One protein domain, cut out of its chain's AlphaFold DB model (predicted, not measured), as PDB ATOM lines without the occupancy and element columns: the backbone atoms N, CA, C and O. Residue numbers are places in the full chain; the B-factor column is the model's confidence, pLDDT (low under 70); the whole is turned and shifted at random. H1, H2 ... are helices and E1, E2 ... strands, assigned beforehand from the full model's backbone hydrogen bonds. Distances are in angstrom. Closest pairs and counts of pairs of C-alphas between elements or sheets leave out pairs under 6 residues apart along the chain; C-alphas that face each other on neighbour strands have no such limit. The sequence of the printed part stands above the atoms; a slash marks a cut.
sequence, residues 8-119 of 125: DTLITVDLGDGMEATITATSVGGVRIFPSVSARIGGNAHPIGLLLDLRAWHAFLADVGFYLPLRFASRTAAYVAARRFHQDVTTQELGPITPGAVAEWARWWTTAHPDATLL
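What this domain is: This is residues 8 to 119 of the 125 residues of an uncharacterized protein of Amycolatopsis coloradensis (UniProt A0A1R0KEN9). A strongly twisted sheet of four strands reaches out at one end as an arm, the hairpin E3 and E4, whose tip, residues 42 to 47, sticks out free. At the other end helix H1 packs over the sheet, and helix H2 lies off the sheet, beside the short strand pair E5 and E6. The 112 printed residues hold two named helices and six named strands, in the order E1 E2 E3 E4 E5 H1 H2 E6, a mixed class; the large sheet runs E1 - E2 - E3 - E4, and both sheets are antiparallel. The whole is compact, with a radius of gyration of the C-alphas of 15.1 A, yet only just elongated, with spans of 53 by 27 by 24 A.

How they stand to each other: Begin at E1, residues 8 to 14, and E2, residues 20 to 28, a hairpin with N 11 and O 23 2.9 A apart, within hydrogen-bond range. E2 bends by 57 degrees at residue 24; its pairing is staggered, with E1 over residues 20 to 26 and with E3, residues 31 to 40, over 26 to 28, where N 28 and O 31 are 2.8 A apart. E3 and E4, residues 49 to 61, are the next hairpin, with N 36 and O 56 at 2.7 A; E4 bends by 96 degrees at residue 55. E1 to E4 form a meander, each strand the antiparallel neighbour of the one before. Next comes E5, residues 70 to 72; its closest C-alpha pair with E4 is Trp 57 and Phe 72, 4.8 A. H1, residues 75 to 90, is on the sheet, giving two layers, a helix on one face of a sheet; its height over the sheet is 8.9 A. It lies over E3, slantwise to the strands at 34 degrees on the local plane; its closest C-alpha pair with E3 is Val 31 and Ala 82, 5.8 A. H2, residues 99 to 112, is not on that sheet; it is close to H1 but not clearly touching, with the C-alphas of Ala 81 and Trp 109 closest at 7.9 A, at a steep tilt of 53 degrees, opposite ways. E6, residues 116 to 118, is antiparallel to E5, with N 71 and O 117 2.9 A apart; its closest C-alpha pair with H2 is Thr 110 and Ala 116, 5.6 A. In H1 every O i to N i+4 pair is within hydrogen-bond range; in H2, 9 of 10.

Where its parts are: Find C-alpha 8 at (212.311, 179.767, 234.233), where E1 begins and runs 19.0 A. E2 covers 23.0 A, E3 27.1 A, E4 26.4 A, H1 22.3 A and H2 20.4 A. E5 is 6.4 A long, and E6, 6.7 A, ends at C-alpha 118, (209.527, 175.049, 258.772).

The domain as a whole: The farthest C-alphas are those of Asn 44 and Thr 91, 54.2 A apart. The printed part has no cut and no long link. Mean pLDDT of the printed part is 86.6; residues 42 to 47 are under 70.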
ATOM      1  N   ASP A   8     211.597 180.997 233.919       84.56
ATOM      2  CA  ASP A   8     212.311 179.767 234.233       84.56
ATOM      3  C   ASP A   8     213.824 180.014 234.096       84.56
ATOM      4  O   ASP A   8     214.292 180.667 233.162       84.56
ATOM      5  N   THR A   9     214.594 179.537 235.069       86.88
ATOM      6  CA  THR A   9     216.049 179.683 235.155       86.88
ATOM      7  C   THR A   9     216.674 178.364 235.587       86.88
ATOM      8  O   THR A   9     216.021 177.561 236.250       86.88
ATOM      9  N   LEU A  10     217.928 178.122 235.214       87.69
ATOM     10  CA  LEU A  10     218.662 176.950 235.679       87.69
ATOM     11  C   LEU A  10     219.378 177.281 236.988       87.69
ATOM     12  O   LEU A  10     220.019 178.326 237.106       87.69
ATOM     13  N   ILE A  11     219.272 176.384 237.962       86.44
ATOM     14  CA  ILE A  11     220.012 176.448 239.223       86.44
ATOM     15  C   ILE A  11     220.785 175.158 239.439       86.44
ATOM     16  O   ILE A  11     220.346 174.096 238.998       86.44
ATOM     17  N   THR A  12     221.900 175.261 240.152       87.38
ATOM     18  CA  THR A  12     222.620 174.107 240.688       87.38
ATOM     19  C   THR A  12     222.163 173.871 242.121       87.38
ATOM     20  O   THR A  12     222.121 174.810 242.917       87.38
ATOM     21  N   VAL A  13     221.782 172.636 242.425       84.94
ATOM     22  CA  VAL A  13     221.369 172.181 243.754       84.94
ATOM     23  C   VAL A  13     222.357 171.121 244.213       84.94
ATOM     24  O   VAL A  13     222.631 170.180 243.466       84.94
ATOM     25  N   ASP A  14     222.879 171.293 245.423       84.12
ATOM     26  CA  ASP A  14     223.682 170.281 246.101       84.12
ATOM     27  C   ASP A  14     222.767 169.141 246.570       84.12
ATOM     28  O   ASP A  14     221.710 169.382 247.160       84.12
ATOM     29  N   LEU A  15     223.141 167.910 246.239       82.56
ATOM     30  CA  LEU A  15     222.428 166.687 246.608       82.56
ATOM     31  C   LEU A  15     223.116 165.935 247.754       82.56
ATOM     32  O   LEU A  15     222.658 164.843 248.099       82.56
ATOM     33  N   GLY A  16     224.206 166.480 248.296       79.81
ATOM     34  CA  GLY A  16     225.097 165.815 249.238       79.81
ATOM     35  C   GLY A  16     226.158 164.956 248.543       79.81
ATOM     36  O   GLY A  16     226.095 164.676 247.342       79.81
ATOM     37  N   ASP A  17     227.167 164.534 249.310       80.44
ATOM     38  CA  ASP A  17     228.264 163.657 248.861       80.44
ATOM     39  C   ASP A  17     229.036 164.173 247.624       80.44
ATOM     40  O   ASP A  17     229.570 163.397 246.825       80.44
ATOM     41  N   GLY A  18     229.102 165.499 247.451       80.12
ATOM     42  CA  GLY A  18     229.762 166.147 246.313       80.12
ATOM     43  C   GLY A  18     229.006 166.003 244.987       80.12
ATOM     44  O   GLY A  18     229.591 166.218 243.923       80.12
ATOM     45  N   MET A  19     227.729 165.615 245.031       82.56
ATOM     46  CA  MET A  19     226.865 165.537 243.860       82.56
ATOM     47  C   MET A  19     226.068 166.825 243.690       82.56
ATOM     48  O   MET A  19     225.364 167.268 244.588       82.56
ATOM     49  N   GLU A  20     226.093 167.364 242.479       86.94
ATOM     50  CA  GLU A  20     225.297 168.528 242.108       86.94
ATOM     51  C   GLU A  20     224.322 168.175 240.982       86.94
ATOM     52  O   GLU A  20     224.628 167.383 240.084       86.94
ATOM     53  N   ALA A  21     223.149 168.802 240.993       84.81
ATOM     54  CA  ALA A  21     222.184 168.734 239.904       84.81
ATOM     55  C   ALA A  21     221.840 170.115 239.369       84.81
ATOM     56  O   ALA A  21     221.474 171.016 240.119       84.81
ATOM     57  N   THR A  22     221.854 170.252 238.044       88.94
ATOM     58  CA  THR A  22     221.267 171.410 237.375       88.94
ATOM     59  C   THR A  22     219.794 171.146 237.080       88.94
ATOM     60  O   THR A  22     219.462 170.216 236.344       88.94
ATOM     61  N   ILE A  23     218.908 171.974 237.628       88.62
ATOM     62  CA  ILE A  23     217.456 171.865 237.444       88.62
ATOM     63  C   ILE A  23     216.835 173.204 237.060       88.62
ATOM     64  O   ILE A  23     217.398 174.270 237.310       88.62
ATOM     65  N   THR A  24     215.631 173.147 236.497       90.56
ATOM     66  CA  THR A  24     214.823 174.340 236.243       90.56
ATOM     67  C   THR A  24     214.131 174.805 237.523       90.56
ATOM     68  O   THR A  24     213.398 174.048 238.158       90.56
ATOM     69  N   ALA A  25     214.312 176.077 237.858       92.38
ATOM     70  CA  ALA A  25     213.588 176.800 238.889       92.38
ATOM     71  C   ALA A  25     212.761 177.926 238.263       92.38
ATOM     72  O   ALA A  25     213.155 178.520 237.261       92.38
ATOM     73  N   THR A  26     211.641 178.277 238.882       92.75
ATOM     74  CA  THR A  26     210.859 179.456 238.495       92.75
ATOM     75  C   THR A  26     211.271 180.636 239.368       92.75
ATOM     76  O   THR A  26     211.250 180.536 240.593       92.75
ATOM     77  N   SER A  27     211.644 181.760 238.763       90.69
ATOM     78  CA  SER A  27     212.006 182.982 239.487       90.69
ATOM     79  C   SER A  27     210.787 183.873 239.714       90.69
ATOM     80  O   SER A  27     210.023 184.135 238.788       90.69
ATOM     81  N   VAL A  28     210.608 184.358 240.940       89.94
ATOM     82  CA  VAL A  28     209.511 185.231 241.363       89.94
ATOM     83  C   VAL A  28     210.086 186.322 242.258       89.94
ATOM     84  O   VAL A  28     210.360 186.091 243.431       89.94
ATOM     85  N   GLY A  29     210.303 187.517 241.706       82.31
ATOM     86  CA  GLY A  29     210.794 188.655 242.492       82.31
ATOM     87  C   GLY A  29     212.153 188.407 243.166       82.31
ATOM     88  O   GLY A  29     212.346 188.791 244.314       82.31
ATOM     89  N   GLY A  30     213.066 187.704 242.486       84.31
ATOM     90  CA  GLY A  30     214.382 187.328 243.033       84.31
ATOM     91  C   GLY A  30     214.383 186.041 243.868       84.31
ATOM     92  O   GLY A  30     215.446 185.492 244.160       84.31
ATOM     93  N   VAL A  31     213.206 185.493 244.191       90.06
ATOM     94  CA  VAL A  31     213.059 184.196 244.864       90.06
ATOM     95  C   VAL A  31     212.923 183.092 243.820       90.06
ATOM     96  O   VAL A  31     212.013 183.117 242.993       90.06
ATOM     97  N   ARG A  32     213.812 182.102 243.846       92.38
ATOM     98  CA  ARG A  32     213.771 180.940 242.950       92.38
ATOM     99  C   ARG A  32     213.044 179.792 243.637       92.38
ATOM    100  O   ARG A  32     213.451 179.396 244.721       92.38
ATOM    101  N   ILE A  33     212.006 179.250 243.011       94.44
ATOM    102  CA  ILE A  33     211.253 178.096 243.521       94.44
ATOM    103  C   ILE A  33     211.485 176.860 242.653       94.44
ATOM    104  O   ILE A  33     211.510 176.956 241.425       94.44
ATOM    105  N   PHE A  34     211.636 175.696 243.278       93.50
ATOM    106  CA  PHE A  34     211.949 174.442 242.587       93.50
ATOM    107  C   PHE A  34     211.492 173.219 243.394       93.50
ATOM    108  O   PHE A  34     211.313 173.335 244.611       93.50
ATOM    109  N   PRO A  35     211.247 172.065 242.747       93.81
ATOM    110  CA  PRO A  35     210.885 170.841 243.453       93.81
ATOM    111  C   PRO A  35     212.078 170.286 244.236       93.81
ATOM    112  O   PRO A  35     213.226 170.531 243.879       93.81
ATOM    113  N   SER A  36     211.815 169.505 245.277       91.44
ATOM    114  CA  SER A  36     212.848 168.778 246.007       91.44
ATOM    115  C   SER A  36     213.522 167.764 245.086       91.44
ATOM    116  O   SER A  36     212.860 167.130 244.258       91.44
ATOM    117  N   VAL A  37     214.842 167.638 245.204       90.06
ATOM    118  CA  VAL A  37     215.662 166.805 244.322       90.06
ATOM    119  C   VAL A  37     216.522 165.890 245.165       90.06
ATOM    120  O   VAL A  37     217.118 166.329 246.142       90.06
ATOM    121  N   SER A  38     216.598 164.622 244.778       86.69
ATOM    122  CA  SER A  38     217.512 163.663 245.384       86.69
ATOM    123  C   SER A  38     218.213 162.826 244.325       86.69
ATOM    124  O   SER A  38     217.658 162.517 243.264       86.69
ATOM    125  N   ALA A  39     219.457 162.453 244.615       84.12
ATOM    126  CA  ALA A  39     220.172 161.469 243.824       84.12
ATOM    127  C   ALA A  39     219.624 160.072 244.138       84.12
ATOM    128  O   ALA A  39     219.392 159.710 245.293       84.12
ATOM    129  N   ARG A  40     219.444 159.252 243.105       77.06
ATOM    130  CA  ARG A  40     219.139 157.833 243.260       77.06
ATOM    131  C   ARG A  40     220.195 157.008 242.545       77.06
ATOM    132  O   ARG A  40     220.297 157.034 241.317       77.06
ATOM    133  N   ILE A  41     220.933 156.226 243.323       70.31
ATOM    134  CA  ILE A  41     221.837 155.209 242.791       70.31
ATOM    135  C   ILE A  41     220.985 154.005 242.368       70.31
ATOM    136  O   ILE A  41     220.317 153.370 243.188       70.31
ATOM    137  N   GLY A  42     220.956 153.718 241.066       59.81
ATOM    138  CA  GLY A  42     220.363 152.494 240.527       59.81
ATOM    139  C   GLY A  42     221.331 151.315 240.668       59.81
ATOM    140  O   GLY A  42     222.533 151.473 240.481       59.81
ATOM    141  N   GLY A  43     220.826 150.125 241.005       56.88
ATOM    142  CA  GLY A  43     221.667 148.946 241.242       56.88
ATOM    143  C   GLY A  43     222.500 148.490 240.030       56.88
ATOM    144  O   GLY A  43     222.040 148.566 238.893       56.88
ATOM    145  N   ASN A  44     223.711 148.008 240.343       52.50
ATOM    146  CA  ASN A  44     224.769 147.260 239.626       52.50
ATOM    147  C   ASN A  44     225.108 147.521 238.142       52.50
ATOM    148  O   ASN A  44     226.128 147.011 237.687       52.50
ATOM    149  N   ALA A  45     224.349 148.320 237.393       58.31
ATOM    150  CA  ALA A  45     224.667 148.666 236.002       58.31
ATOM    151  C   ALA A  45     224.131 150.042 235.556       58.31
ATOM    152  O   ALA A  45     224.134 150.335 234.359       58.31
ATOM    153  N   HIS A  46     223.631 150.878 236.475       57.72
ATOM    154  CA  HIS A  46     222.824 152.045 236.113       57.72
ATOM    155  C   HIS A  46     223.451 153.392 236.510       57.72
ATOM    156  O   HIS A  46     223.957 153.527 237.625       57.72
ATOM    157  N   PRO A  47     223.405 154.391 235.605       63.75
ATOM    158  CA  PRO A  47     223.905 155.740 235.854       63.75
ATOM    159  C   PRO A  47     223.161 156.398 237.023       63.75
ATOM    160  O   PRO A  47     221.995 156.089 237.277       63.75
ATOM    161  N   ILE A  48     223.839 157.317 237.716       72.44
ATOM    162  CA  ILE A  48     223.232 158.174 238.743       72.44
ATOM    163  C   ILE A  48     222.021 158.878 238.119       72.44
ATOM    164  O   ILE A  48     222.147 159.559 237.101       72.44
ATOM    165  N   GLY A  49     220.844 158.664 238.706       77.62
ATOM    166  CA  GLY A  49     219.602 159.304 238.290       77.62
ATOM    167  C   GLY A  49     219.197 160.405 239.262       77.62
ATOM    168  O   GLY A  49     219.466 160.314 240.459       77.62
ATOM    169  N   LEU A  50     218.503 161.420 238.750       84.25
ATOM    170  CA  LEU A  50     217.860 162.448 239.566       84.25
ATOM    171  C   LEU A  50     216.389 162.099 239.771       84.25
ATOM    172  O   LEU A  50     215.678 161.789 238.812       84.25
ATOM    173  N   LEU A  51     215.926 162.172 241.016       86.56
ATOM    174  CA  LEU A  51     214.518 162.081 241.366       86.56
ATOM    175  C   LEU A  51     214.015 163.472 241.748       86.56
ATOM    176  O   LEU A  51     214.548 164.097 242.658       86.56
ATOM    177  N   LEU A  52     212.969 163.933 241.062       87.88
ATOM    178  CA  LEU A  52     212.258 165.161 241.411       87.88
ATOM    179  C   LEU A  52     210.999 164.797 242.202       87.88
ATOM    180  O   LEU A  52     210.094 164.155 241.661       87.88
ATOM    181  N   ASP A  53     210.915 165.219 243.462       89.50
ATOM    182  CA  ASP A  53     209.687 165.116 244.248       89.50
ATOM    183  C   ASP A  53     208.826 166.362 244.032       89.50
ATOM    184  O   ASP A  53     209.018 167.411 244.637       89.50
ATOM    185  N   LEU A  54     207.818 166.233 243.169       88.44
ATOM    186  CA  LEU A  54     206.885 167.320 242.870       88.44
ATOM    187  C   LEU A  54     205.895 167.617 244.014       88.44
ATOM    188  O   LEU A  54     205.096 168.549 243.886       88.44
ATOM    189  N   ARG A  55     205.928 166.851 245.114       89.75
ATOM    190  CA  ARG A  55     205.125 167.064 246.333       89.75
ATOM    191  C   ARG A  55     205.872 167.855 247.408       89.75
ATOM    192  O   ARG A  55     205.290 168.167 248.446       89.75
ATOM    193  N   ALA A  56     207.138 168.177 247.176       92.69
ATOM    194  CA  ALA A  56     207.947 169.003 248.052       92.69
ATOM    195  C   ALA A  56     208.625 170.085 247.213       92.69
ATOM    196  O   ALA A  56     209.244 169.796 246.201       92.69
ATOM    197  N   TRP A  57     208.477 171.341 247.608       94.81
ATOM    198  CA  TRP A  57     209.057 172.483 246.909       94.81
ATOM    199  C   TRP A  57     209.870 173.328 247.878       94.81
ATOM    200  O   TRP A  57     209.526 173.429 249.056       94.81
ATOM    201  N   HIS A  58     210.919 173.956 247.363       93.69
ATOM    202  CA  HIS A  58     211.829 174.820 248.104       93.69
ATOM    203  C   HIS A  58     211.857 176.214 247.479       93.69
ATOM    204  O   HIS A  58     211.481 176.397 246.316       93.69
ATOM    205  N   ALA A  59     212.304 177.194 248.262       92.00
ATOM    206  CA  ALA A  59     212.539 178.556 247.811       92.00
ATOM    207  C   ALA A  59     213.963 178.997 248.177       92.00
ATOM    208  O   ALA A  59     214.411 178.800 249.304       92.00
ATOM    209  N   PHE A  60     214.661 179.614 247.230       89.12
ATOM    210  CA  PHE A  60     216.029 180.104 247.372       89.12
ATOM    211  C   PHE A  60     216.097 181.597 247.058       89.12
ATOM    212  O   PHE A  60     215.591 182.052 246.028       89.12
ATOM    213  N   LEU A  61     216.723 182.365 247.947       86.81
ATOM    214  CA  LEU A  61     216.878 183.807 247.811       86.81
ATOM    215  C   LEU A  61     218.166 184.098 247.034       86.81
ATOM    216  O   LEU A  61     219.257 184.113 247.602       86.81
ATOM    217  N   ALA A  62     218.044 184.314 245.722       79.50
ATOM    218  CA  ALA A  62     219.201 184.382 244.829       79.50
ATOM    219  C   ALA A  62     220.159 185.540 245.143       79.50
ATOM    220  O   ALA A  62     221.367 185.374 245.008       79.50
ATOM    221  N   ASP A  63     219.622 186.677 245.584       78.19
ATOM    222  CA  ASP A  63     220.400 187.902 245.803       78.19
ATOM    223  C   ASP A  63     221.279 187.843 247.062       78.19
ATOM    224  O   ASP A  63     222.279 188.548 247.162       78.19
ATOM    225  N   VAL A  64     220.907 186.997 248.024       78.19
ATOM    226  CA  VAL A  64     221.599 186.840 249.317       78.19
ATOM    227  C   VAL A  64     222.256 185.472 249.493       78.19
ATOM    228  O   VAL A  64     223.059 185.301 250.405       78.19
ATOM    229  N   GLY A  65     221.958 184.504 248.625       80.12
ATOM    230  CA  GLY A  65     222.678 183.233 248.565       80.12
ATOM    231  C   GLY A  65     222.296 182.216 249.640       80.12
ATOM    232  O   GLY A  65     223.126 181.385 249.991       80.12
ATOM    233  N   PHE A  66     221.068 182.248 250.169       83.06
ATOM    234  CA  PHE A  66     220.607 181.227 251.114       83.06
ATOM    235  C   PHE A  66     219.146 180.818 250.904       83.06
ATOM    236  O   PHE A  66     218.350 181.500 250.250       83.06
ATOM    237  N   TYR A  67     218.806 179.654 251.454       83.94
ATOM    238  CA  TYR A  67     217.481 179.059 251.366       83.94
ATOM    239  C   TYR A  67     216.483 179.735 252.298       83.94
ATOM    240  O   TYR A  67     216.782 180.050 253.449       83.94
ATOM    241  N   LEU A  68     215.250 179.875 251.822       88.00
ATOM    242  CA  LEU A  68     214.121 180.062 252.716       88.00
ATOM    243  C   LEU A  68     213.956 178.748 253.501       88.00
ATOM    244  O   LEU A  68     213.856 177.698 252.862       88.00
ATOM    245  N   PRO A  69     213.923 178.760 254.846       89.50
ATOM    246  CA  PRO A  69     213.882 177.542 255.658       89.50
ATOM    247  C   PRO A  69     212.465 176.950 255.688       89.50
ATOM    248  O   PRO A  69     211.876 176.737 256.744       89.50
ATOM    249  N   LEU A  70     211.881 176.739 254.510       91.94
ATOM    250  CA  LEU A  70     210.527 176.259 254.298       91.94
ATOM    251  C   LEU A  70     210.523 175.165 253.235       91.94
ATOM    252  O   LEU A  70     211.089 175.318 252.152       91.94
ATOM    253  N   ARG A  71     209.787 174.098 253.528       93.88
ATOM    254  CA  ARG A  71     209.326 173.123 252.546       93.88
ATOM    255  C   ARG A  71     207.849 173.363 252.273       93.88
ATOM    256  O   ARG A  71     207.049 173.444 253.200       93.88
ATOM    257  N   PHE A  72     207.479 173.420 251.003       95.19
ATOM    258  CA  PHE A  72     206.105 173.644 250.559       95.19
ATOM    259  C   PHE A  72     205.506 172.370 249.967       95.19
ATOM    260  O   PHE A  72     206.178 171.647 249.231       95.19
ATOM    261  N   ALA A  73     204.227 172.109 250.230       94.00
ATOM    262  CA  ALA A  73     203.527 170.921 249.729       94.00
ATOM    263  C   ALA A  73     203.204 170.972 248.218       94.00
ATOM    264  O   ALA A  73     202.771 169.980 247.632       94.00
ATOM    265  N   SER A  74     203.359 172.134 247.573       94.06
ATOM    266  CA  SER A  74     203.086 172.310 246.143       94.06
ATOM    267  C   SER A  74     203.824 173.510 245.544       94.06
ATOM    268  O   SER A  74     204.221 174.434 246.258       94.06
ATOM    269  N   ARG A  75     203.916 173.544 244.205       93.31
ATOM    270  CA  ARG A  75     204.422 174.705 243.451       93.31
ATOM    271  C   ARG A  75     203.640 175.976 243.761       93.31
ATOM    272  O   ARG A  75     204.231 177.041 243.889       93.31
ATOM    273  N   THR A  76     202.315 175.869 243.866       93.94
ATOM    274  CA  THR A  76     201.434 177.013 244.127       93.94
ATOM    275  C   THR A  76     201.712 177.620 245.497       93.94
ATOM    276  O   THR A  76     201.843 178.836 245.595       93.94
ATOM    277  N   ALA A  77     201.873 176.784 246.526       93.88
ATOM    278  CA  ALA A  77     202.225 177.230 247.873       93.88
ATOM    279  C   ALA A  77     203.578 177.966 247.881       93.88
ATOM    280  O   ALA A  77     203.667 179.094 248.366       93.88
ATOM    281  N   ALA A  78     204.600 177.383 247.241       94.25
ATOM    282  CA  ALA A  78     205.913 178.014 247.095       94.25
ATOM    283  C   ALA A  78     205.838 179.351 246.334       94.25
ATOM    284  O   ALA A  78     206.463 180.331 246.731       94.25
ATOM    285  N   TYR A  79     205.040 179.418 245.265       93.50
ATOM    286  CA  TYR A  79     204.846 180.634 244.474       93.50
ATOM    287  C   TYR A  79     204.168 181.750 245.277       93.50
ATOM    288  O   TYR A  79     204.600 182.902 245.223       93.50
ATOM    289  N   VAL A  80     203.118 181.425 246.034       94.25
ATOM    290  CA  VAL A  80     202.411 182.387 246.892       94.25
ATOM    291  C   VAL A  80     203.337 182.910 247.992       94.25
ATOM    292  O   VAL A  80     203.422 184.125 248.174       94.25
ATOM    293  N   ALA A  81     204.091 182.023 248.647       94.06
ATOM    294  CA  ALA A  81     205.078 182.400 249.655       94.06
ATOM    295  C   ALA A  81     206.179 183.298 249.072       94.06
ATOM    296  O   ALA A  81     206.466 184.352 249.630       94.06
ATOM    297  N   ALA A  82     206.739 182.943 247.912       93.19
ATOM    298  CA  ALA A  82     207.754 183.740 247.221       93.19
ATOM    299  C   ALA A  82     207.252 185.149 246.866       93.19
ATOM    300  O   ALA A  82     207.955 186.135 247.084       93.19
ATOM    301  N   ARG A  83     206.012 185.266 246.368       92.81
ATOM    302  CA  ARG A  83     205.395 186.571 246.086       92.81
ATOM    303  C   ARG A  83     205.206 187.400 247.344       92.81
ATOM    304  O   ARG A  83     205.489 188.595 247.303       92.81
ATOM    305  N   ARG A  84     204.717 186.789 248.427       93.56
ATOM    306  CA  ARG A  84     204.533 187.498 249.693       93.56
ATOM    307  C   ARG A  84     205.873 187.951 250.257       93.56
ATOM    308  O   ARG A  84     206.008 189.122 250.577       93.56
ATOM    309  N   PHE A  85     206.866 187.067 250.297       91.88
ATOM    310  CA  PHE A  85     208.210 187.402 250.757       91.88
ATOM    311  C   PHE A  85     208.794 188.580 249.970       91.88
ATOM    312  O   PHE A  85     209.252 189.555 250.557       91.88
ATOM    313  N   HIS A  86     208.722 188.526 248.635       90.12
ATOM    314  CA  HIS A  86     209.166 189.626 247.783       90.12
ATOM    315  C   HIS A  86     208.434 190.930 248.111       90.12
ATOM    316  O   HIS A  86     209.066 191.976 248.230       90.12
ATOM    317  N   GLN A  87     207.111 190.871 248.288       91.12
ATOM    318  CA  GLN A  87     206.328 192.036 248.676       91.12
ATOM    319  C   GLN A  87     206.827 192.620 250.004       91.12
ATOM    320  O   GLN A  87     207.133 193.807 250.034       91.12
ATOM    321  N   ASP A  88     206.998 191.797 251.038       91.06
ATOM    322  CA  ASP A  88     207.398 192.230 252.385       91.06
ATOM    323  C   ASP A  88     208.816 192.823 252.409       91.06
ATOM    324  O   ASP A  88     209.095 193.775 253.141       91.06
ATOM    325  N   VAL A  89     209.713 192.317 251.556       87.56
ATOM    326  CA  VAL A  89     211.026 192.932 251.311       87.56
ATOM    327  C   VAL A  89     210.863 194.302 250.652       87.56
ATOM    328  O   VAL A  89     211.442 195.287 251.109       87.56
ATOM    329  N   THR A  90     210.072 194.392 249.578       86.31
ATOM    330  CA  THR A  90     209.912 195.645 248.819       86.31
ATOM    331  C   THR A  90     209.177 196.739 249.592       86.31
ATOM    332  O   THR A  90     209.481 197.914 249.398       86.31
ATOM    333  N   THR A  91     208.242 196.380 250.475       88.38
ATOM    334  CA  THR A  91     207.523 197.323 251.346       88.38
ATOM    335  C   THR A  91     208.287 197.649 252.629       88.38
ATOM    336  O   THR A  91     207.801 198.446 253.427       88.38
ATOM    337  N   GLN A  92     209.493 197.090 252.809       79.12
ATOM    338  CA  GLN A  92     210.330 197.222 254.008       79.12
ATOM    339  C   GLN A  92     209.681 196.685 255.298       79.12
ATOM    340  O   GLN A  92     210.133 197.011 256.394       79.12
ATOM    341  N   GLU A  93     208.673 195.815 255.186       79.44
ATOM    342  CA  GLU A  93     208.082 195.098 256.327       79.44
ATOM    343  C   GLU A  93     209.072 194.089 256.935       79.44
ATOM    344  O   GLU A  93     209.066 193.871 258.143       79.44
ATOM    345  N   LEU A  94     209.958 193.508 256.113       78.38
ATOM    346  CA  LEU A  94     210.944 192.504 256.535       78.38
ATOM    347  C   LEU A  94     212.240 193.101 257.130       78.38
ATOM    348  O   LEU A  94     213.070 192.372 257.670       78.38
ATOM    349  N   GLY A  95     212.452 194.418 257.025       76.94
ATOM    350  CA  GLY A  95     213.744 195.034 257.349       76.94
ATOM    351  C   GLY A  95     214.907 194.490 256.488       76.94
ATOM    352  O   GLY A  95     214.686 194.019 255.370       76.94
ATOM    353  N   PRO A  96     216.167 194.576 256.960       83.06
ATOM    354  CA  PRO A  96     217.320 194.014 256.257       83.06
ATOM    355  C   PRO A  96     217.226 192.487 256.122       83.06
ATOM    356  O   PRO A  96     216.957 191.789 257.103       83.06
ATOM    357  N   ILE A  97     217.531 191.956 254.932       86.88
ATOM    358  CA  ILE A  97     217.532 190.507 254.688       86.88
ATOM    359  C   ILE A  97     218.716 189.868 255.418       86.88
ATOM    360  O   ILE A  97     219.841 189.825 254.924       86.88
ATOM    361  N   THR A  98     218.442 189.368 256.617       87.00
ATOM    362  CA  THR A  98     219.374 188.604 257.448       87.00
ATOM    363  C   THR A  98     218.822 187.196 257.673       87.00
ATOM    364  O   THR A  98     217.602 187.012 257.624       87.00
ATOM    365  N   PRO A  99     219.670 186.197 257.981       85.38
ATOM    366  CA  PRO A  99     219.192 184.854 258.318       85.38
ATOM    367  C   PRO A  99     218.149 184.850 259.450       85.38
ATOM    368  O   PRO A  99     217.168 184.112 259.383       85.38
ATOM    369  N   GLY A 100     218.313 185.725 260.452       86.44
ATOM    370  CA  GLY A 100     217.359 185.889 261.553       86.44
ATOM    371  C   GLY A 100     215.992 186.404 261.095       86.44
ATOM    372  O   GLY A 100     214.979 185.776 261.398       86.44
ATOM    373  N   ALA A 101     215.966 187.485 260.307       88.69
ATOM    374  CA  ALA A 101     214.724 188.054 259.770       88.69
ATOM    375  C   ALA A 101     213.976 187.056 258.872       88.69
ATOM    376  O   ALA A 101     212.759 186.909 258.962       88.69
ATOM    377  N   VAL A 102     214.709 186.300 258.049       89.38
ATOM    378  CA  VAL A 102     214.112 185.259 257.203       89.38
ATOM    379  C   VAL A 102     213.544 184.108 258.035       89.38
ATOM    380  O   VAL A 102     212.445 183.635 257.751       89.38
ATOM    381  N   ALA A 103     214.241 183.675 259.088       89.19
ATOM    382  CA  ALA A 103     213.740 182.639 259.988       89.19
ATOM    383  C   ALA A 103     212.501 183.092 260.781       89.19
ATOM    384  O   ALA A 103     211.626 182.278 261.077       89.19
ATOM    385  N   GLU A 104     212.412 184.369 261.155       90.44
ATOM    386  CA  GLU A 104     211.220 184.946 261.791       90.44
ATOM    387  C   GLU A 104     210.037 185.007 260.831       90.44
ATOM    388  O   GLU A 104     208.946 184.548 261.175       90.44
ATOM    389  N   TRP A 105     210.263 185.476 259.605       92.31
ATOM    390  CA  TRP A 105     209.236 185.493 258.570       92.31
ATOM    391  C   TRP A 105     208.730 184.092 258.240       92.31
ATOM    392  O   TRP A 105     207.524 183.880 258.152       92.31
ATOM    393  N   ALA A 106     209.630 183.113 258.134       92.19
ATOM    394  CA  ALA A 106     209.268 181.724 257.885       92.19
ATOM    395  C   ALA A 106     208.396 181.150 259.014       92.19
ATOM    396  O   ALA A 106     207.376 180.521 258.737       92.19
ATOM    397  N   ARG A 107     208.741 181.427 260.281       92.06
ATOM    398  CA  ARG A 107     207.935 181.036 261.453       92.06
ATOM    399  C   ARG A 107     206.542 181.667 261.433       92.06
ATOM    400  O   ARG A 107     205.545 180.976 261.660       92.06
ATOM    401  N   TRP A 108     206.467 182.965 261.142       93.12
ATOM    402  CA  TRP A 108     205.196 183.671 260.995       93.12
ATOM    403  C   TRP A 108     204.351 183.060 259.869       93.12
ATOM    404  O   TRP A 108     203.194 182.706 260.098       93.12
ATOM    405  N   TRP A 109     204.949 182.835 258.697       94.56
ATOM    406  CA  TRP A 109     204.281 182.249 257.539       94.56
ATOM    407  C   TRP A 109     203.664 180.888 257.868       94.56
ATOM    408  O   TRP A 109     202.471 180.688 257.662       94.56
ATOM    409  N   THR A 110     204.429 179.974 258.475       94.12
ATOM    410  CA  THR A 110     203.943 178.625 258.827       94.12
ATOM    411  C   THR A 110     202.833 178.619 259.873       94.12
ATOM    412  O   THR A 110     202.094 177.646 259.972       94.12
ATOM    413  N   THR A 111     202.680 179.702 260.640       92.38
ATOM    414  CA  THR A 111     201.564 179.840 261.588       92.38
ATOM    415  C   THR A 111     200.240 180.089 260.856       92.38
ATOM    416  O   THR A 111     199.190 179.640 261.312       92.38
ATOM    417  N   ALA A 112     200.277 180.782 259.713       91.00
ATOM    418  CA  ALA A 112     199.097 181.108 258.907       91.00
ATOM    419  C   ALA A 112     198.871 180.146 257.723       91.00
ATOM    420  O   ALA A 112     197.753 180.045 257.217       91.00
ATOM    421  N   HIS A 113     199.913 179.435 257.289       93.69
ATOM    422  CA  HIS A 113     199.938 178.646 256.058       93.69
ATOM    423  C   HIS A 113     200.383 177.199 256.339       93.69
ATOM    424  O   HIS A 113     201.583 176.914 256.333       93.69
ATOM    425  N   PRO A 114     199.439 176.263 256.585       90.81
ATOM    426  CA  PRO A 114     199.754 174.869 256.930       90.81
ATOM    427  C   PRO A 114     200.293 174.042 255.748       90.81
ATOM    428  O   PRO A 114     200.692 172.894 255.921       90.81
ATOM    429  N   ASP A 115     200.296 174.604 254.539       91.62
ATOM    430  CA  ASP A 115     200.905 174.045 253.329       91.62
ATOM    431  C   ASP A 115     202.415 174.332 253.217       91.62
ATOM    432  O   ASP A 115     203.063 173.894 252.258       91.62
ATOM    433  N   ALA A 116     202.978 175.025 254.210       93.50
ATOM    434  CA  ALA A 116     204.403 175.208 254.423       93.50
ATOM    435  C   ALA A 116     204.833 174.562 255.747       93.50
ATOM    436  O   ALA A 116     204.142 174.629 256.760       93.50
ATOM    437  N   THR A 117     206.008 173.946 255.756       93.69
ATOM    438  CA  THR A 117     206.633 173.370 256.948       93.69
ATOM    439  C   THR A 117     207.984 174.028 257.164       93.69
ATOM    440  O   THR A 117     208.776 174.127 256.226       93.69
ATOM    441  N   LEU A 118     208.240 174.481 258.391       91.25
ATOM    442  CA  LEU A 118     209.527 175.049 258.772       91.25
ATOM    443  C   LEU A 118     210.591 173.952 258.777       91.25
ATOM    444  O   LEU A 118     210.423 172.929 259.437       91.25
ATOM    445  N   LEU A 119     211.687 174.187 258.065       86.88
ATOM    446  CA  LEU A 119     212.879 173.356 258.136       86.88
ATOM    447  C   LEU A 119     213.704 173.852 259.325       86.88
ATOM    448  O   LEU A 119     214.299 174.929 259.282       86.88
TER     449      LEU A 119